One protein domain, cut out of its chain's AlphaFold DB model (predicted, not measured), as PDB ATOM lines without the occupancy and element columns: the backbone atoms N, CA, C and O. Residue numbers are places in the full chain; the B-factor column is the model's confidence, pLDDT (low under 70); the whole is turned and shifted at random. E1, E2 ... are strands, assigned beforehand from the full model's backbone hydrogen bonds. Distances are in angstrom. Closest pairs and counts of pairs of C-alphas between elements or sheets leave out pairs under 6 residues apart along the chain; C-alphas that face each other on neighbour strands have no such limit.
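AT A GLANCE: This is residues 377 to 513 of the 513 residues of an uncharacterized protein of Candidatus Woesearchaeota archaeon CG10_big_fil_rev_8_21_14_0_10_45_16 (UniProt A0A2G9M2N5). A four-strand sheet, E5 to E8, and a three-strand sheet, E4 E3 E11, stand crossed and form a loose, only partly closed barrel, with the hairpin E9 and E10 over one face of the larger sheet. Beside E8, a small lobe holds the hairpin E1 and E2 and the leading residues 377 to 391. The printed part has 137 residues, with no named helix and eleven strands, E1 to E11 in chain order, that hold 69 of them: all strand. Both larger sheets, E5 E6 E7 E8 and E4 E3 E11, are antiparallel in these orders. The whole is compact, with a radius of gyration of the C-alphas of 15.1 A and spans of 48 by 36 by 21 A.

IN THESE COORDINATES: In the largest sheet, E5 is residues 436 to 438, E6 444 to 448, 13.9 A long, E7 461 to 470, 28.9 A, and E8 473 to 483, 29.8 A. E8 bends by 50 degrees at residue 476. E3, residues 413 to 423, is 29.7 A long, and E4 is residues 428 to 431. E11, residues 503 to 512, is 25.5 A long, bends by 57 degrees at residue 506 and ends at C-alpha 512 (-112.205, -76.962, 119.915). E9 is residues 491 to 493 and E10 496 to 501. E1, residues 392 to 394, begins at C-alpha 392 (-96.142, -67.878, 100.788); E2 is residues 397 to 399.

HOW THE PARTS SIT: E5, E6, E7 and E8 form a meander, each strand the antiparallel neighbour of the one before; E5 and E8 are its edge strands. N 437 and O 446 are 2.9 A apart between E5 and E6, N 465 and O 447 2.8 A between E6 and E7, and N 466 and O 478 2.8 A between E7 and E8. E3 is the inner strand of its sheet, with N 419 and O 431 of E4 at 2.8 A and N 420 and O 507 of E11 at 2.8 A. This sheet is only just strongly twisted, its C-alphas lying up to 4.3 A off its best plane. The closest C-alphas of E4 and E5 are those of Tyr 429 and Gly 436, 7.6 A; of E8 and E11, those of Leu 482 and Val 505, 6.4 A. In the hairpin E9 and E10, N 491 and O 501 are 2.8 A apart, and E10 runs on into E11 at 42 degrees. In the hairpin E1 and E2, N 394 and O 397 are 2.8 A apart. The closest C-alphas of E1 and E8 are those of Ile 394 and Ile 479, 4.6 A.

THE WHOLE: The C-alphas of Arg 411 and Ser 496, the two farthest apart, are 48.0 A from each other. The printed part has no cut. The links E2 to E3 and E6 to E7 are long; within them, residues 454 to 455 of the second pair antiparallel with residues 413 to 414 of E3. The mean pLDDT of the printed part is 94.8, and one residue, Ala 440, is under 70.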
ATOM      1  N   ASP A 377     -85.893 -70.683  97.997       97.44
ATOM      2  CA  ASP A 377     -86.581 -69.583  98.686       97.44
ATOM      3  C   ASP A 377     -85.682 -68.356  98.897       97.44
ATOM      4  O   ASP A 377     -84.530 -68.473  99.330       97.44
ATOM      5  N   ALA A 378     -86.244 -67.158  98.727       95.44
ATOM      6  CA  ALA A 378     -85.587 -65.933  99.163       95.44
ATOM      7  C   ALA A 378     -85.383 -65.916 100.696       95.44
ATOM      8  O   ALA A 378     -86.314 -66.130 101.476       95.44
ATOM      9  N   ALA A 379     -84.161 -65.603 101.148       95.38
ATOM     10  CA  ALA A 379     -83.814 -65.548 102.577       95.38
ATOM     11  C   ALA A 379     -84.589 -64.466 103.364       95.38
ATOM     12  O   ALA A 379     -84.736 -64.570 104.583       95.38
ATOM     13  N   ILE A 380     -85.060 -63.435 102.659       97.62
ATOM     14  CA  ILE A 380     -86.092 -62.477 103.070       97.62
ATOM     15  C   ILE A 380     -86.939 -62.226 101.820       97.62
ATOM     16  O   ILE A 380     -86.361 -61.977 100.762       97.62
ATOM     17  N   CYS A 381     -88.264 -62.263 101.941       97.94
ATOM     18  CA  CYS A 381     -89.204 -62.000 100.845       97.94
ATOM     19  C   CYS A 381     -90.052 -60.736 101.090       97.94
ATOM     20  O   CYS A 381     -90.132 -60.222 102.208       97.94
ATOM     21  N   GLN A 382     -90.694 -60.244 100.031       97.62
ATOM     22  CA  GLN A 382     -91.684 -59.160 100.015       97.62
ATOM     23  C   GLN A 382     -92.964 -59.519  99.234       97.62
ATOM     24  O   GLN A 382     -93.953 -58.798  99.356       97.62
ATOM     25  N   ASP A 383     -92.958 -60.603  98.448       97.19
ATOM     26  CA  ASP A 383     -94.110 -61.178  97.733       97.19
ATOM     27  C   ASP A 383     -94.005 -62.715  97.766       97.19
ATOM     28  O   ASP A 383     -92.916 -63.282  97.717       97.19
ATOM     29  N   SER A 384     -95.138 -63.406  97.839       96.75
ATOM     30  CA  SER A 384     -95.254 -64.870  97.817       96.75
ATOM     31  C   SER A 384     -94.793 -65.527  96.506       96.75
ATOM     32  O   SER A 384     -94.603 -66.742  96.482       96.75
ATOM     33  N   ILE A 385     -94.586 -64.755  95.433       96.19
ATOM     34  CA  ILE A 385     -93.934 -65.200  94.191       96.19
ATOM     35  C   ILE A 385     -92.420 -65.410  94.365       96.19
ATOM     36  O   ILE A 385     -91.823 -66.194  93.637       96.19
ATOM     37  N   GLU A 386     -91.794 -64.772  95.364       97.31
ATOM     38  CA  GLU A 386     -90.366 -64.930  95.699       97.31
ATOM     39  C   GLU A 386     -90.088 -66.218  96.508       97.31
ATOM     40  O   GLU A 386     -88.975 -66.439  96.993       97.31
ATOM     41  N   CYS A 387     -91.108 -67.067  96.660       97.50
ATOM     42  CA  CYS A 387     -91.095 -68.293  97.442       97.50
ATOM     43  C   CYS A 387     -91.397 -69.522  96.577       97.50
ATOM     44  O   CYS A 387     -92.233 -69.487  95.667       97.50
ATOM     45  N   THR A 388     -90.765 -70.642  96.929       97.25
ATOM     46  CA  THR A 388     -90.961 -71.951  96.289       97.25
ATOM     47  C   THR A 388     -92.432 -72.397  96.285       97.25
ATOM     48  O   THR A 388     -93.268 -71.904  97.050       97.25
ATOM     49  N   ALA A 389     -92.784 -73.326  95.391       94.25
ATOM     50  CA  ALA A 389     -94.145 -73.855  95.285       94.25
ATOM     51  C   ALA A 389     -94.660 -74.412  96.630       94.25
ATOM     52  O   ALA A 389     -93.936 -75.080  97.365       94.25
ATOM     53  N   GLY A 390     -95.925 -74.126  96.956       93.44
ATOM     54  CA  GLY A 390     -96.543 -74.493  98.239       93.44
ATOM     55  C   GLY A 390     -96.221 -73.559  99.415       93.44
ATOM     56  O   GLY A 390     -96.774 -73.745 100.497       93.44
ATOM     57  N   LYS A 391     -95.382 -72.532  99.222       97.12
ATOM     58  CA  LYS A 391     -95.094 -71.504 100.234       97.12
ATOM     59  C   LYS A 391     -95.663 -70.137  99.869       97.12
ATOM     60  O   LYS A 391     -95.932 -69.838  98.703       97.12
ATOM     61  N   SER A 392     -95.811 -69.302 100.891       97.31
ATOM     62  CA  SER A 392     -96.142 -67.878 100.788       97.31
ATOM     63  C   SER A 392     -95.108 -67.045 101.542       97.31
ATOM     64  O   SER A 392     -94.360 -67.573 102.367       97.31
ATOM     65  N   CYS A 393     -95.068 -65.741 101.277       98.31
ATOM     66  CA  CYS A 393     -94.247 -64.820 102.048       98.31
ATOM     67  C   CYS A 393     -94.987 -64.436 103.334       98.31
ATOM     68  O   CYS A 393     -95.933 -63.653 103.285       98.31
ATOM     69  N   ILE A 394     -94.580 -65.006 104.469       98.31
ATOM     70  CA  ILE A 394     -95.210 -64.814 105.781       98.31
ATOM     71  C   ILE A 394     -94.261 -64.016 106.678       98.31
ATOM     72  O   ILE A 394     -93.156 -64.476 106.974       98.31
ATOM     73  N   ASP A 395     -94.654 -62.793 107.047       97.69
ATOM     74  CA  ASP A 395     -93.839 -61.825 107.809       97.69
ATOM     75  C   ASP A 395     -92.380 -61.712 107.313       97.69
ATOM     76  O   ASP A 395     -91.411 -61.674 108.077       97.69
ATOM     77  N   GLY A 396     -92.226 -61.685 105.984       97.75
ATOM     78  CA  GLY A 396     -90.939 -61.558 105.297       97.75
ATOM     79  C   GLY A 396     -90.134 -62.854 105.150       97.75
ATOM     80  O   GLY A 396     -88.958 -62.781 104.793       97.75
ATOM     81  N   LYS A 397     -90.719 -64.034 105.406       98.31
ATOM     82  CA  LYS A 397     -90.073 -65.351 105.232       98.31
ATOM     83  C   LYS A 397     -90.924 -66.300 104.387       98.31
ATOM     84  O   LYS A 397     -92.131 -66.387 104.580       98.31
ATOM     85  N   CYS A 398     -90.289 -67.079 103.517       98.38
ATOM     86  CA  CYS A 398     -90.974 -68.111 102.738       98.38
ATOM     87  C   CYS A 398     -91.302 -69.345 103.592       98.38
ATOM     88  O   CYS A 398     -90.415 -70.134 103.933       98.38
ATOM     89  N   LEU A 399     -92.583 -69.517 103.925       98.00
ATOM     90  CA  LEU A 399     -93.109 -70.561 104.817       98.00
ATOM     91  C   LEU A 399     -94.442 -71.118 104.280       98.00
ATOM     92  O   LEU A 399     -95.108 -70.466 103.472       98.00
ATOM     93  N   SER A 400     -94.849 -72.308 104.735       97.06
ATOM     94  CA  SER A 400     -96.249 -72.762 104.631       97.06
ATOM     95  C   SER A 400     -96.955 -72.626 105.983       97.06
ATOM     96  O   SER A 400     -96.305 -72.600 107.030       97.06
ATOM     97  N   LEU A 401     -98.289 -72.534 105.984       95.69
ATOM     98  CA  LEU A 401     -99.062 -72.395 107.227       95.69
ATOM     99  C   LEU A 401     -98.916 -73.640 108.122       95.69
ATOM    100  O   LEU A 401     -98.777 -73.510 109.334       95.69
ATOM    101  N   ASP A 402     -98.799 -74.833 107.534       94.38
ATOM    102  CA  ASP A 402     -98.585 -76.104 108.253       94.38
ATOM    103  C   ASP A 402     -97.251 -76.168 109.019       94.38
ATOM    104  O   ASP A 402     -97.058 -77.043 109.858       94.38
ATOM    105  N   GLN A 403     -96.311 -75.259 108.729       94.88
ATOM    106  CA  GLN A 403     -95.043 -75.123 109.456       94.88
ATOM    107  C   GLN A 403     -95.143 -74.180 110.665       94.88
ATOM    108  O   GLN A 403     -94.234 -74.163 111.495       94.88
ATOM    109  N   LEU A 404     -96.215 -73.385 110.754       95.38
ATOM    110  CA  LEU A 404     -96.459 -72.426 111.835       95.38
ATOM    111  C   LEU A 404     -97.373 -73.001 112.922       95.38
ATOM    112  O   LEU A 404     -97.165 -72.722 114.102       95.38
ATOM    113  N   TYR A 405     -98.345 -73.832 112.542       95.00
ATOM    114  CA  TYR A 405     -99.290 -74.453 113.468       95.00
ATOM    115  C   TYR A 405     -98.843 -75.851 113.904       95.00
ATOM    116  O   TYR A 405     -98.423 -76.676 113.095       95.00
ATOM    117  N   GLN A 406     -98.959 -76.149 115.201       90.50
ATOM    118  CA  GLN A 406     -98.689 -77.493 115.715       90.50
ATOM    119  C   GLN A 406     -99.915 -78.379 115.483       90.50
ATOM    120  O   GLN A 406    -100.904 -78.269 116.197       90.50
ATOM    121  N   THR A 407     -99.841 -79.261 114.488       90.00
ATOM    122  CA  THR A 407    -100.933 -80.164 114.071       90.00
ATOM    123  C   THR A 407    -100.852 -81.565 114.705       90.00
ATOM    124  O   THR A 407    -101.668 -82.445 114.424       90.00
ATOM    125  N   THR A 408     -99.847 -81.824 115.555       91.25
ATOM    126  CA  THR A 408     -99.569 -83.158 116.120       91.25
ATOM    127  C   THR A 408     -99.379 -83.126 117.636       91.25
ATOM    128  O   THR A 408     -98.919 -82.138 118.194       91.25
ATOM    129  N   GLN A 409     -99.716 -84.239 118.301       88.81
ATOM    130  CA  GLN A 409     -99.626 -84.434 119.764       88.81
ATOM    131  C   GLN A 409    -100.535 -83.526 120.623       88.81
ATOM    132  O   GLN A 409    -100.377 -83.460 121.841       88.81
ATOM    133  N   CYS A 410    -101.533 -82.887 120.010       90.19
ATOM    134  CA  CYS A 410    -102.553 -82.104 120.700       90.19
ATOM    135  C   CYS A 410    -103.432 -82.974 121.614       90.19
ATOM    136  O   CYS A 410    -103.819 -84.078 121.228       90.19
ATOM    137  N   ARG A 411    -103.801 -82.454 122.793       93.75
ATOM    138  CA  ARG A 411    -104.861 -83.038 123.638       93.75
ATOM    139  C   ARG A 411    -106.260 -82.613 123.179       93.75
ATOM    140  O   ARG A 411    -107.166 -83.432 123.234       93.75
ATOM    141  N   HIS A 412    -106.381 -81.360 122.747       94.75
ATOM    142  CA  HIS A 412    -107.564 -80.774 122.125       94.75
ATOM    143  C   HIS A 412    -107.129 -80.124 120.809       94.75
ATOM    144  O   HIS A 412    -106.051 -79.515 120.760       94.75
ATOM    145  N   ARG A 413    -107.923 -80.295 119.753       96.19
ATOM    146  CA  ARG A 413    -107.714 -79.689 118.433       96.19
ATOM    147  C   ARG A 413    -108.711 -78.567 118.231       96.19
ATOM    148  O   ARG A 413    -109.906 -78.785 118.394       96.19
ATOM    149  N   CYS A 414    -108.220 -77.406 117.835       97.50
ATOM    150  CA  CYS A 414    -109.038 -76.248 117.528       97.50
ATOM    151  C   CYS A 414    -109.036 -75.973 116.023       97.50
ATOM    152  O   CYS A 414    -108.047 -76.217 115.323       97.50
ATOM    153  N   ASN A 415    -110.163 -75.460 115.544       96.56
ATOM    154  CA  ASN A 415    -110.358 -74.891 114.220       96.56
ATOM    155  C   ASN A 415    -110.720 -73.411 114.371       96.56
ATOM    156  O   ASN A 415    -111.372 -73.015 115.336       96.56
ATOM    157  N   LEU A 416    -110.274 -72.584 113.426       97.31
ATOM    158  CA  LEU A 416    -110.632 -71.169 113.390       97.31
ATOM    159  C   LEU A 416    -112.014 -71.015 112.748       97.31
ATOM    160  O   LEU A 416    -112.172 -71.329 111.571       97.31
ATOM    161  N   GLU A 417    -112.990 -70.534 113.513       96.69
ATOM    162  CA  GLU A 417    -114.374 -70.375 113.057       96.69
ATOM    163  C   GLU A 417    -114.612 -68.967 112.502       96.69
ATOM    164  O   GLU A 417    -115.049 -68.809 111.360       96.69
ATOM    165  N   SER A 418    -114.256 -67.933 113.269       96.75
ATOM    166  CA  SER A 418    -114.341 -66.544 112.813       96.75
ATOM    167  C   SER A 418    -113.323 -65.628 113.494       96.75
ATOM    168  O   SER A 418    -112.753 -65.956 114.536       96.75
ATOM    169  N   VAL A 419    -113.069 -64.475 112.878       97.56
ATOM    170  CA  VAL A 419    -112.174 -63.426 113.373       97.56
ATOM    171  C   VAL A 419    -112.888 -62.086 113.269       97.56
ATOM    172  O   VAL A 419    -113.380 -61.731 112.195       97.56
ATOM    173  N   ARG A 420    -112.894 -61.309 114.354       97.38
ATOM    174  CA  ARG A 420    -113.249 -59.889 114.314       97.38
ATOM    175  C   ARG A 420    -112.009 -59.077 113.962       97.38
ATOM    176  O   ARG A 420    -111.078 -58.983 114.763       97.38
ATOM    177  N   VAL A 421    -112.013 -58.474 112.778       97.50
ATOM    178  CA  VAL A 421    -110.942 -57.600 112.286       97.50
ATOM    179  C   VAL A 421    -111.459 -56.168 112.200       97.50
ATOM    180  O   VAL A 421    -112.505 -55.928 111.600       97.50
ATOM    181  N   GLU A 422    -110.721 -55.215 112.764       97.19
ATOM    182  CA  GLU A 422    -111.018 -53.780 112.653       97.19
ATOM    183  C   GLU A 422    -109.924 -53.047 111.871       97.19
ATOM    184  O   GLU A 422    -108.744 -53.410 111.926       97.19
ATOM    185  N   THR A 423    -110.309 -52.017 111.115       96.25
ATOM    186  CA  THR A 423    -109.388 -51.171 110.350       96.25
ATOM    187  C   THR A 423    -109.101 -49.860 111.080       96.25
ATOM    188  O   THR A 423    -109.917 -49.334 111.837       96.25
ATOM    189  N   SER A 424    -107.936 -49.260 110.828       96.50
ATOM    190  CA  SER A 424    -107.568 -47.973 111.441       96.50
ATOM    191  C   SER A 424    -108.384 -46.761 110.958       96.50
ATOM    192  O   SER A 424    -108.253 -45.685 111.537       96.50
ATOM    193  N   ASP A 425    -109.162 -46.901 109.882       91.62
ATOM    194  CA  ASP A 425    -110.162 -45.934 109.409       91.62
ATOM    195  C   ASP A 425    -111.569 -46.164 110.004       91.62
ATOM    196  O   ASP A 425    -112.424 -45.288 109.867       91.62
ATOM    197  N   GLY A 426    -111.772 -47.247 110.767       92.62
ATOM    198  CA  GLY A 426    -112.957 -47.466 111.606       92.62
ATOM    199  C   GLY A 426    -113.979 -48.469 111.068       92.62
ATOM    200  O   GLY A 426    -115.093 -48.519 111.586       92.62
ATOM    201  N   GLU A 427    -113.629 -49.258 110.051       90.94
ATOM    202  CA  GLU A 427    -114.455 -50.368 109.571       90.94
ATOM    203  C   GLU A 427    -114.246 -51.606 110.460       90.94
ATOM    204  O   GLU A 427    -113.152 -51.838 110.978       90.94
ATOM    205  N   ALA A 428    -115.292 -52.415 110.641       93.38
ATOM    206  CA  ALA A 428    -115.261 -53.615 111.475       93.38
ATOM    207  C   ALA A 428    -115.913 -54.790 110.743       93.38
ATOM    208  O   ALA A 428    -117.017 -54.664 110.211       93.38
ATOM    209  N   TYR A 429    -115.239 -55.938 110.742       94.00
ATOM    210  CA  TYR A 429    -115.628 -57.128 109.993       94.00
ATOM    211  C   TYR A 429    -115.590 -58.357 110.898       94.00
ATOM    212  O   TYR A 429    -114.623 -58.548 111.631       94.00
ATOM    213  N   LEU A 430    -116.601 -59.218 110.799       95.75
ATOM    214  CA  LEU A 430    -116.578 -60.573 111.350       95.75
ATOM    215  C   LEU A 430    -116.453 -61.544 110.173       95.75
ATOM    216  O   LEU A 430    -117.355 -61.611 109.341       95.75
ATOM    217  N   VAL A 431    -115.314 -62.227 110.053       95.44
ATOM    218  CA  VAL A 431    -114.959 -63.010 108.856       95.44
ATOM    219  C   VAL A 431    -114.449 -64.403 109.209       95.44
ATOM    220  O   VAL A 431    -113.613 -64.568 110.096       95.44
ATOM    221  N   GLY A 432    -114.948 -65.409 108.492       95.06
ATOM    222  CA  GLY A 432    -114.471 -66.790 108.577       95.06
ATOM    223  C   GLY A 432    -113.239 -67.072 107.699       95.06
ATOM    224  O   GLY A 432    -112.745 -66.191 106.987       95.06
ATOM    225  N   PRO A 433    -112.739 -68.320 107.706       95.56
ATOM    226  CA  PRO A 433    -111.651 -68.774 106.843       95.56
ATOM    227  C   PRO A 433    -111.841 -68.442 105.352       95.56
ATOM    228  O   PRO A 433    -112.874 -68.724 104.758       95.56
ATOM    229  N   ASN A 434    -110.796 -67.891 104.731       94.00
ATOM    230  CA  ASN A 434    -110.738 -67.371 103.354       94.00
ATOM    231  C   ASN A 434    -111.630 -66.151 103.039       94.00
ATOM    232  O   ASN A 434    -111.537 -65.637 101.923       94.00
ATOM    233  N   LEU A 435    -112.404 -65.639 104.001       92.31
ATOM    234  CA  LEU A 435    -113.172 -64.397 103.873       92.31
ATOM    235  C   LEU A 435    -112.354 -63.176 104.335       92.31
ATOM    236  O   LEU A 435    -111.273 -63.300 104.919       92.31
ATOM    237  N   GLY A 436    -112.849 -61.975 104.036       93.56
ATOM    238  CA  GLY A 436    -112.125 -60.729 104.275       93.56
ATOM    239  C   GLY A 436    -112.807 -59.506 103.669       93.56
ATOM    240  O   GLY A 436    -114.023 -59.500 103.487       93.56
ATOM    241  N   GLY A 437    -112.018 -58.482 103.343       92.38
ATOM    242  CA  GLY A 437    -112.500 -57.192 102.846       92.38
ATOM    243  C   GLY A 437    -111.645 -56.603 101.721       92.38
ATOM    244  O   GLY A 437    -110.585 -57.113 101.353       92.38
ATOM    245  N   TYR A 438    -112.114 -55.491 101.162       88.50
ATOM    246  CA  TYR A 438    -111.448 -54.747 100.093       88.50
ATOM    247  C   TYR A 438    -111.579 -53.245 100.347       88.50
ATOM    248  O   TYR A 438    -112.578 -52.795 100.896       88.50
ATOM    249  N   THR A 439    -110.595 -52.453  99.921       82.62
ATOM    250  CA  THR A 439    -110.693 -50.984 100.009       82.62
ATOM    251  C   THR A 439    -111.255 -50.368  98.736       82.62
ATOM    252  O   THR A 439    -111.133 -50.947  97.652       82.62
ATOM    253  N   ALA A 440    -111.753 -49.132  98.844       62.91
ATOM    254  CA  ALA A 440    -112.189 -48.298  97.724       62.91
ATOM    255  C   ALA A 440    -111.276 -48.406  96.479       62.91
ATOM    256  O   ALA A 440    -110.046 -48.375  96.569       62.91
ATOM    257  N   ALA A 441    -111.907 -48.530  95.306       72.19
ATOM    258  CA  ALA A 441    -111.289 -48.799  93.999       72.19
ATOM    259  C   ALA A 441    -110.544 -50.151  93.836       72.19
ATOM    260  O   ALA A 441    -109.899 -50.361  92.808       72.19
ATOM    261  N   GLY A 442    -110.644 -51.085  94.792       81.94
ATOM    262  CA  GLY A 442    -110.251 -52.494  94.620       81.94
ATOM    263  C   GLY A 442    -108.747 -52.763  94.464       81.94
ATOM    264  O   GLY A 442    -108.355 -53.866  94.083       81.94
ATOM    265  N   GLY A 443    -107.885 -51.775  94.735       91.19
ATOM    266  CA  GLY A 443    -106.426 -51.931  94.656       91.19
ATOM    267  C   GLY A 443    -105.779 -52.560  95.896       91.19
ATOM    268  O   GLY A 443    -104.576 -52.835  95.876       91.19
ATOM    269  N   ILE A 444    -106.550 -52.813  96.957       94.75
ATOM    270  CA  ILE A 444    -106.185 -53.719  98.053       94.75
ATOM    271  C   ILE A 444    -107.380 -54.624  98.361       94.75
ATOM    272  O   ILE A 444    -108.505 -54.152  98.522       94.75
ATOM    273  N   GLU A 445    -107.085 -55.910  98.485       94.75
ATOM    274  CA  GLU A 445    -107.909 -56.963  99.070       94.75
ATOM    275  C   GLU A 445    -107.135 -57.544 100.261       94.75
ATOM    276  O   GLU A 445    -105.904 -57.647 100.216       94.75
ATOM    277  N   TRP A 446    -107.828 -57.930 101.325       96.31
ATOM    278  CA  TRP A 446    -107.247 -58.681 102.433       96.31
ATOM    279  C   TRP A 446    -108.185 -59.818 102.839       96.31
ATOM    280  O   TRP A 446    -109.400 -59.658 102.776       96.31
ATOM    281  N   LYS A 447    -107.640 -60.969 103.247       96.94
ATOM    282  CA  LYS A 447    -108.435 -62.125 103.696       96.94
ATOM    283  C   LYS A 447    -107.734 -62.973 104.747       96.94
ATOM    284  O   LYS A 447    -106.527 -63.201 104.670       96.94
ATOM    285  N   VAL A 448    -108.499 -63.453 105.724       97.62
ATOM    286  CA  VAL A 448    -108.042 -64.437 106.714       97.62
ATOM    287  C   VAL A 448    -107.777 -65.744 105.974       97.62
ATOM    288  O   VAL A 448    -108.649 -66.240 105.268       97.62
ATOM    289  N   LYS A 449    -106.587 -66.333 106.088       97.62
ATOM    290  CA  LYS A 449    -106.340 -67.661 105.510       97.62
ATOM    291  C   LYS A 449    -106.958 -68.743 106.385       97.62
ATOM    292  O   LYS A 449    -106.845 -68.695 107.605       97.62
ATOM    293  N   ALA A 450    -107.544 -69.755 105.745       96.25
ATOM    294  CA  ALA A 450    -107.793 -71.025 106.415       96.25
ATOM    295  C   ALA A 450    -106.481 -71.605 106.967       96.25
ATOM    296  O   ALA A 450    -105.443 -71.547 106.301       96.25
ATOM    297  N   ILE A 451    -106.554 -72.163 108.174       96.19
ATOM    298  CA  ILE A 451    -105.445 -72.810 108.877       96.19
ATOM    299  C   ILE A 451    -105.808 -74.272 109.163       96.19
ATOM    300  O   ILE A 451    -106.991 -74.562 109.350       96.19
ATOM    301  N   PRO A 452    -104.837 -75.202 109.161       95.25
ATOM    302  CA  PRO A 452    -105.093 -76.598 109.516       95.25
ATOM    303  C   PRO A 452    -105.428 -76.728 111.006       95.25
ATOM    304  O   PRO A 452    -104.982 -75.899 111.796       95.25
ATOM    305  N   GLU A 453    -106.129 -77.801 111.395       95.56
ATOM    306  CA  GLU A 453    -106.382 -78.148 112.805       95.56
ATOM    307  C   GLU A 453    -105.113 -78.033 113.660       95.56
ATOM    308  O   GLU A 453    -104.113 -78.720 113.415       95.56
ATOM    309  N   TYR A 454    -105.165 -77.197 114.694       95.69
ATOM    310  CA  TYR A 454    -104.017 -76.862 115.533       95.69
ATOM    311  C   TYR A 454    -104.262 -77.251 116.991       95.69
ATOM    312  O   TYR A 454    -105.393 -77.314 117.470       95.69
ATOM    313  N   CYS A 455    -103.186 -77.526 117.727       95.56
ATOM    314  CA  CYS A 455    -103.265 -77.675 119.174       95.56
ATOM    315  C   CYS A 455    -103.679 -76.340 119.796       95.56
ATOM    316  O   CYS A 455    -103.064 -75.324 119.474       95.56
ATOM    317  N   GLN A 456    -104.640 -76.344 120.724       94.06
ATOM    318  CA  GLN A 456    -105.002 -75.136 121.472       94.06
ATOM    319  C   GLN A 456    -103.751 -74.495 122.101       94.06
ATOM    320  O   GLN A 456    -102.997 -75.161 122.819       94.06
ATOM    321  N   THR A 457    -103.515 -73.211 121.822       88.56
ATOM    322  CA  THR A 457    -102.370 -72.454 122.360       88.56
ATOM    323  C   THR A 457    -102.847 -71.307 123.248       88.56
ATOM    324  O   THR A 457    -104.029 -70.995 123.284       88.56
ATOM    325  N   ALA A 458    -101.928 -70.672 123.978       83.44
ATOM    326  CA  ALA A 458    -102.250 -69.503 124.799       83.44
ATOM    327  C   ALA A 458    -102.330 -68.183 124.000       83.44
ATOM    328  O   ALA A 458    -102.679 -67.158 124.577       83.44
ATOM    329  N   GLU A 459    -101.959 -68.190 122.715       93.62
ATOM    330  CA  GLU A 459    -101.961 -67.011 121.842       93.62
ATOM    331  C   GLU A 459    -102.039 -67.466 120.373       93.62
ATOM    332  O   GLU A 459    -101.018 -67.696 119.716       93.62
ATOM    333  N   LEU A 460    -103.257 -67.626 119.850       96.38
ATOM    334  CA  LEU A 460    -103.457 -67.917 118.435       96.38
ATOM    335  C   LEU A 460    -103.113 -66.680 117.593       96.38
ATOM    336  O   LEU A 460    -103.743 -65.632 117.726       96.38
ATOM    337  N   LYS A 461    -102.140 -66.811 116.683       97.81
ATOM    338  CA  LYS A 461    -101.911 -65.824 115.620       97.81
ATOM    339  C   LYS A 461    -102.695 -66.206 114.367       97.81
ATOM    340  O   LYS A 461    -102.542 -67.315 113.854       97.81
ATOM    341  N   VAL A 462    -103.499 -65.275 113.869       98.12
ATOM    342  CA  VAL A 462    -104.305 -65.369 112.648       98.12
ATOM    343  C   VAL A 462    -103.448 -64.977 111.432       98.12
ATOM    344  O   VAL A 462    -102.794 -63.933 111.477       98.12
ATOM    345  N   PRO A 463    -103.448 -65.744 110.325       98.38
ATOM    346  CA  PRO A 463    -102.759 -65.367 109.096       98.38
ATOM    347  C   PRO A 463    -103.668 -64.500 108.223       98.38
ATOM    348  O   PRO A 463    -104.638 -65.001 107.652       98.38
ATOM    349  N   ILE A 464    -103.339 -63.220 108.054       98.19
ATOM    350  CA  ILE A 464    -104.054 -62.336 107.123       98.19
ATOM    351  C   ILE A 464    -103.230 -62.161 105.844       98.19
ATOM    352  O   ILE A 464    -102.137 -61.595 105.868       98.19
ATOM    353  N   GLN A 465    -103.762 -62.642 104.719       98.06
ATOM    354  CA  GLN A 465    -103.223 -62.411 103.381       98.06
ATOM    355  C   GLN A 465    -103.614 -61.009 102.899       98.06
ATOM    356  O   GLN A 465    -104.788 -60.653 102.935       98.06
ATOM    357  N   ILE A 466    -102.644 -60.237 102.411       97.75
ATOM    358  CA  ILE A 466    -102.804 -58.899 101.843       97.75
ATOM    359  C   ILE A 466    -102.427 -58.949 100.361       97.75
ATOM    360  O   ILE A 466    -101.263 -59.165 100.019       97.75
ATOM    361  N   ILE A 467    -103.394 -58.696  99.482       96.19
ATOM    362  CA  ILE A 467    -103.236 -58.723  98.026       96.19
ATOM    363  C   ILE A 467    -103.374 -57.297  97.487       96.19
ATOM    364  O   ILE A 467    -104.430 -56.671  97.575       96.19
ATOM    365  N   LYS A 468    -102.304 -56.766  96.894       96.06
ATOM    366  CA  LYS A 468    -102.274 -55.427  96.286       96.06
ATOM    367  C   LYS A 468    -102.444 -55.559  94.779       96.06
ATOM    368  O   LYS A 468    -101.663 -56.242  94.116       96.06
ATOM    369  N   LYS A 469    -103.460 -54.889  94.238       93.50
ATOM    370  CA  LYS A 469    -103.865 -54.941  92.829       93.50
ATOM    371  C   LYS A 469    -103.640 -53.590  92.146       93.50
ATOM    372  O   LYS A 469    -103.838 -52.532  92.735       93.50
ATOM    373  N   SER A 470    -103.240 -53.615  90.879       92.50
ATOM    374  CA  SER A 470    -103.112 -52.431  90.026       92.50
ATOM    375  C   SER A 470    -103.658 -52.753  88.641       92.50
ATOM    376  O   SER A 470    -103.134 -53.627  87.954       92.50
ATOM    377  N   SER A 471    -104.724 -52.056  88.232       86.44
ATOM    378  CA  SER A 471    -105.452 -52.338  86.981       86.44
ATOM    379  C   SER A 471    -105.835 -53.825  86.844       86.44
ATOM    380  O   SER A 471    -105.587 -54.448  85.816       86.44
ATOM    381  N   GLY A 472    -106.379 -54.407  87.919       81.62
ATOM    382  CA  GLY A 472    -106.784 -55.817  88.007       81.62
ATOM    383  C   GLY A 472    -105.651 -56.814  88.286       81.62
ATOM    384  O   GLY A 472    -105.896 -57.838  88.916       81.62
ATOM    385  N   LYS A 473    -104.404 -56.516  87.898       86.69
ATOM    386  CA  LYS A 473    -103.258 -57.417  88.115       86.69
ATOM    387  C   LYS A 473    -102.759 -57.353  89.558       86.69
ATOM    388  O   LYS A 473    -102.618 -56.257  90.101       86.69
ATOM    389  N   ILE A 474    -102.446 -58.500  90.162       91.75
ATOM    390  CA  ILE A 474    -101.754 -58.543  91.461       91.75
ATOM    391  C   ILE A 474    -100.309 -58.070  91.254       91.75
ATOM    392  O   ILE A 474     -99.665 -58.436  90.274       91.75
ATOM    393  N   ILE A 475     -99.820 -57.227  92.161       95.12
ATOM    394  CA  ILE A 475     -98.465 -56.645  92.122       95.12
ATOM    395  C   ILE A 475     -97.705 -56.772  93.449       95.12
ATOM    396  O   ILE A 475     -96.534 -56.407  93.514       95.12
ATOM    397  N   ASN A 476     -98.382 -57.216  94.510       96.38
ATOM    398  CA  ASN A 476     -97.777 -57.694  95.747       96.38
ATOM    399  C   ASN A 476     -98.793 -58.591  96.487       96.38
ATOM    400  O   ASN A 476     -99.989 -58.290  96.463       96.38
ATOM    401  N   ASP A 477     -98.341 -59.669  97.122       96.75
ATOM    402  CA  ASP A 477     -99.179 -60.673  97.793       96.75
ATOM    403  C   ASP A 477     -98.391 -61.356  98.925       96.75
ATOM    404  O   ASP A 477     -97.446 -62.101  98.671       96.75
ATOM    405  N   TYR A 478     -98.745 -61.079 100.180       98.00
ATOM    406  CA  TYR A 478     -98.030 -61.544 101.378       98.00
ATOM    407  C   TYR A 478     -98.997 -61.844 102.520       98.00
ATOM    408  O   TYR A 478    -100.120 -61.351 102.535       98.00
ATOM    409  N   ILE A 479     -98.551 -62.623 103.501       98.44
ATOM    410  CA  ILE A 479     -99.288 -62.923 104.730       98.44
ATOM    411  C   ILE A 479     -98.592 -62.223 105.902       98.44
ATOM    412  O   ILE A 479     -97.361 -62.178 105.967       98.44
ATOM    413  N   THR A 480     -99.374 -61.698 106.842       98.38
ATOM    414  CA  THR A 480     -98.882 -61.239 108.148       98.38
ATOM    415  C   THR A 480     -99.635 -61.942 109.274       98.38
ATOM    416  O   THR A 480    -100.839 -62.183 109.153       98.38
ATOM    417  N   MET A 481     -98.922 -62.338 110.330       98.31
ATOM    418  CA  MET A 481     -99.468 -63.115 111.443       98.31
ATOM    419  C   MET A 481     -99.820 -62.185 112.609       98.31
ATOM    420  O   MET A 481     -98.919 -61.624 113.230       98.31
ATOM    421  N   LEU A 482    -101.109 -62.044 112.930       98.38
ATOM    422  CA  LEU A 482    -101.592 -61.167 114.005       98.38
ATOM    423  C   LEU A 482    -102.272 -61.979 115.112       98.38
ATOM    424  O   LEU A 482    -103.237 -62.695 114.858       98.38
ATOM    425  N   GLY A 483    -101.779 -61.867 116.342       98.12
ATOM    426  CA  GLY A 483    -102.485 -62.303 117.547       98.12
ATOM    427  C   GLY A 483    -103.586 -61.320 117.954       98.12
ATOM    428  O   GLY A 483    -103.661 -60.200 117.443       98.12
ATOM    429  N   GLN A 484    -104.434 -61.720 118.902       97.81
ATOM    430  CA  GLN A 484    -105.482 -60.844 119.431       97.81
ATOM    431  C   GLN A 484    -104.877 -59.585 120.085       97.81
ATOM    432  O   GLN A 484    -104.001 -59.670 120.946       97.81
ATOM    433  N   GLY A 485    -105.331 -58.408 119.653       97.62
ATOM    434  CA  GLY A 485    -104.789 -57.100 120.026       97.62
ATOM    435  C   GLY A 485    -103.532 -56.663 119.254       97.62
ATOM    436  O   GLY A 485    -103.008 -55.581 119.527       97.62
ATOM    437  N   GLU A 486    -103.024 -57.451 118.299       98.31
ATOM    438  CA  GLU A 486    -101.927 -57.020 117.424       98.31
ATOM    439  C   GLU A 486    -102.441 -56.261 116.191       98.31
ATOM    440  O   GLU A 486    -103.407 -56.655 115.534       98.31
ATOM    441  N   LYS A 487    -101.737 -55.173 115.848       98.44
ATOM    442  CA  LYS A 487    -101.996 -54.340 114.666       98.44
ATOM    443  C   LYS A 487    -100.961 -54.607 113.573       98.44
ATOM    444  O   LYS A 487     -99.759 -54.621 113.847       98.44
ATOM    445  N   SER A 488    -101.404 -54.720 112.323       98.12
ATOM    446  CA  SER A 488    -100.540 -54.888 111.151       98.12
ATOM    447  C   SER A 488     -99.612 -53.688 110.922       98.12
ATOM    448  O   SER A 488     -99.872 -52.567 111.365       98.12
ATOM    449  N   ALA A 489     -98.571 -53.880 110.109       97.88
ATOM    450  CA  ALA A 489     -97.893 -52.757 109.459       97.88
ATOM    451  C   ALA A 489     -98.878 -51.948 108.584       97.88
ATOM    452  O   ALA A 489     -99.886 -52.485 108.121       97.88
ATOM    453  N   VAL A 490     -98.580 -50.666 108.335       97.56
ATOM    454  CA  VAL A 490     -99.429 -49.783 107.513       97.56
ATOM    455  C   VAL A 490     -99.489 -50.282 106.066       97.56
ATOM    456  O   VAL A 490     -98.481 -50.339 105.360       97.56
ATOM    457  N   ILE A 491    -100.696 -50.609 105.613       96.50
ATOM    458  CA  ILE A 491    -101.006 -51.094 104.275       96.50
ATOM    459  C   ILE A 491    -101.382 -49.887 103.408       96.50
ATOM    460  O   ILE A 491    -102.468 -49.334 103.531       96.50
ATOM    461  N   THR A 492    -100.479 -49.450 102.527       95.62
ATOM    462  CA  THR A 492    -100.726 -48.330 101.595       95.62
ATOM    463  C   THR A 492    -101.224 -48.818 100.232       95.62
ATOM    464  O   THR A 492    -100.640 -49.735  99.650       95.62
ATOM    465  N   HIS A 493    -102.251 -48.161  99.685       94.75
ATOM    466  CA  HIS A 493    -102.813 -48.452  98.364       94.75
ATOM    467  C   HIS A 493    -101.817 -48.124  97.236       94.75
ATOM    468  O   HIS A 493    -101.288 -47.006  97.187       94.75
ATOM    469  N   PRO A 494    -101.572 -49.043  96.281       93.19
ATOM    470  CA  PRO A 494    -100.438 -48.936  95.362       93.19
ATOM    471  C   PRO A 494    -100.488 -47.703  94.451       93.19
ATOM    472  O   PRO A 494     -99.465 -47.059  94.224       93.19
ATOM    473  N   ALA A 495    -101.680 -47.321  93.981       92.38
ATOM    474  CA  ALA A 495    -101.868 -46.130  93.150       92.38
ATOM    475  C   ALA A 495    -102.133 -44.834  93.950       92.38
ATOM    476  O   ALA A 495    -102.207 -43.759  93.358       92.38
ATOM    477  N   SER A 496    -102.304 -44.897  95.281       92.12
ATOM    478  CA  SER A 496    -102.730 -43.739  96.084       92.12
ATOM    479  C   SER A 496    -102.148 -43.758  97.496       92.12
ATOM    480  O   SER A 496    -102.715 -44.338  98.414       92.12
ATOM    481  N   LYS A 497    -101.066 -42.998  97.711       92.56
ATOM    482  CA  LYS A 497    -100.431 -42.823  99.035       92.56
ATOM    483  C   LYS A 497    -101.300 -42.113 100.091       92.56
ATOM    484  O   LYS A 497    -100.811 -41.836 101.178       92.56
ATOM    485  N   LYS A 498    -102.544 -41.751  99.757       92.25
ATOM    486  CA  LYS A 498    -103.530 -41.207 100.704       92.25
ATOM    487  C   LYS A 498    -104.414 -42.287 101.323       92.25
ATOM    488  O   LYS A 498    -104.887 -42.083 102.430       92.25
ATOM    489  N   VAL A 499    -104.648 -43.388 100.607       91.69
ATOM    490  CA  VAL A 499    -105.435 -44.521 101.101       91.69
ATOM    491  C   VAL A 499    -104.452 -45.463 101.780       91.69
ATOM    492  O   VAL A 499    -103.595 -46.062 101.125       91.69
ATOM    493  N   GLN A 500    -104.510 -45.507 103.106       95.12
ATOM    494  CA  GLN A 500    -103.663 -46.359 103.924       95.12
ATOM    495  C   GLN A 500    -104.363 -46.692 105.240       95.12
ATOM    496  O   GLN A 500    -104.960 -45.808 105.850       95.12
ATOM    497  N   PHE A 501    -104.228 -47.935 105.686       95.81
ATOM    498  CA  PHE A 501    -104.847 -48.426 106.914       95.81
ATOM    499  C   PHE A 501    -103.949 -49.455 107.612       95.81
ATOM    500  O   PHE A 501    -102.952 -49.917 107.053       95.81
ATOM    501  N   GLN A 502    -104.281 -49.801 108.848       97.94
ATOM    502  CA  GLN A 502    -103.789 -50.983 109.558       97.94
ATOM    503  C   GLN A 502    -104.982 -51.893 109.853       97.94
ATOM    504  O   GLN A 502    -106.091 -51.389 110.012       97.94
ATOM    505  N   LEU A 503    -104.741 -53.199 109.943       97.75
ATOM    506  CA  LEU A 503    -105.707 -54.184 110.433       97.75
ATOM    507  C   LEU A 503    -105.369 -54.557 111.875       97.75
ATOM    508  O   LEU A 503    -104.192 -54.657 112.217       97.75
ATOM    509  N   GLU A 504    -106.380 -54.786 112.699       98.31
ATOM    510  CA  GLU A 504    -106.262 -55.254 114.079       98.31
ATOM    511  C   GLU A 504    -107.160 -56.471 114.283       98.31
ATOM    512  O   GLU A 504    -108.346 -56.420 113.966       98.31
ATOM    513  N   VAL A 505    -106.608 -57.560 114.818       98.31
ATOM    514  CA  VAL A 505    -107.416 -58.711 115.245       98.31
ATOM    515  C   VAL A 505    -107.957 -58.399 116.634       98.31
ATOM    516  O   VAL A 505    -107.224 -58.457 117.616       98.31
ATOM    517  N   VAL A 506    -109.228 -58.018 116.720       98.19
ATOM    518  CA  VAL A 506    -109.869 -57.606 117.980       98.19
ATOM    519  C   VAL A 506    -110.386 -58.815 118.753       98.19
ATOM    520  O   VAL A 506    -110.257 -58.860 119.977       98.19
ATOM    521  N   ASP A 507    -110.934 -59.805 118.050       97.94
ATOM    522  CA  ASP A 507    -111.469 -61.023 118.658       97.94
ATOM    523  C   ASP A 507    -111.335 -62.243 117.743       97.94
ATOM    524  O   ASP A 507    -111.246 -62.098 116.521       97.94
ATOM    525  N   VAL A 508    -111.288 -63.439 118.333       97.88
ATOM    526  CA  VAL A 508    -111.051 -64.701 117.618       97.88
ATOM    527  C   VAL A 508    -111.934 -65.805 118.194       97.88
ATOM    528  O   VAL A 508    -111.868 -66.108 119.381       97.88
ATOM    529  N   THR A 509    -112.749 -66.431 117.344       97.69
ATOM    530  CA  THR A 509    -113.609 -67.562 117.714       97.69
ATOM    531  C   THR A 509    -112.956 -68.873 117.285       97.69
ATOM    532  O   THR A 509    -112.763 -69.128 116.093       97.69
ATOM    533  N   GLU A 510    -112.623 -69.710 118.267       97.38
ATOM    534  CA  GLU A 510    -112.049 -71.046 118.080       97.38
ATOM    535  C   GLU A 510    -113.081 -72.122 118.447       97.38
ATOM    536  O   GLU A 510    -113.651 -72.090 119.538       97.38
ATOM    537  N   SER A 511    -113.267 -73.115 117.576       96.44
ATOM    538  CA  SER A 511    -114.076 -74.306 117.863       96.44
ATOM    539  C   SER A 511    -113.147 -75.483 118.162       96.44
ATOM    540  O   SER A 511    -112.348 -75.870 117.305       96.44
ATOM    541  N   CYS A 512    -113.196 -76.017 119.388       96.38
ATOM    542  CA  CYS A 512    -112.205 -76.962 119.915       96.38
ATOM    543  C   CYS A 512    -112.819 -78.290 120.390       96.38
ATOM    544  O   CYS A 512    -113.774 -78.286 121.166       96.38
ATOM    545  N   ASN A 513    -112.192 -79.406 119.999       90.88
ATOM    546  CA  ASN A 513    -112.526 -80.787 120.382       90.88
ATOM    547  C   ASN A 513    -111.371 -81.439 121.164       90.88
ATOM    548  O   ASN A 513    -110.257 -81.522 120.596       90.88
TER     549      ASN A 513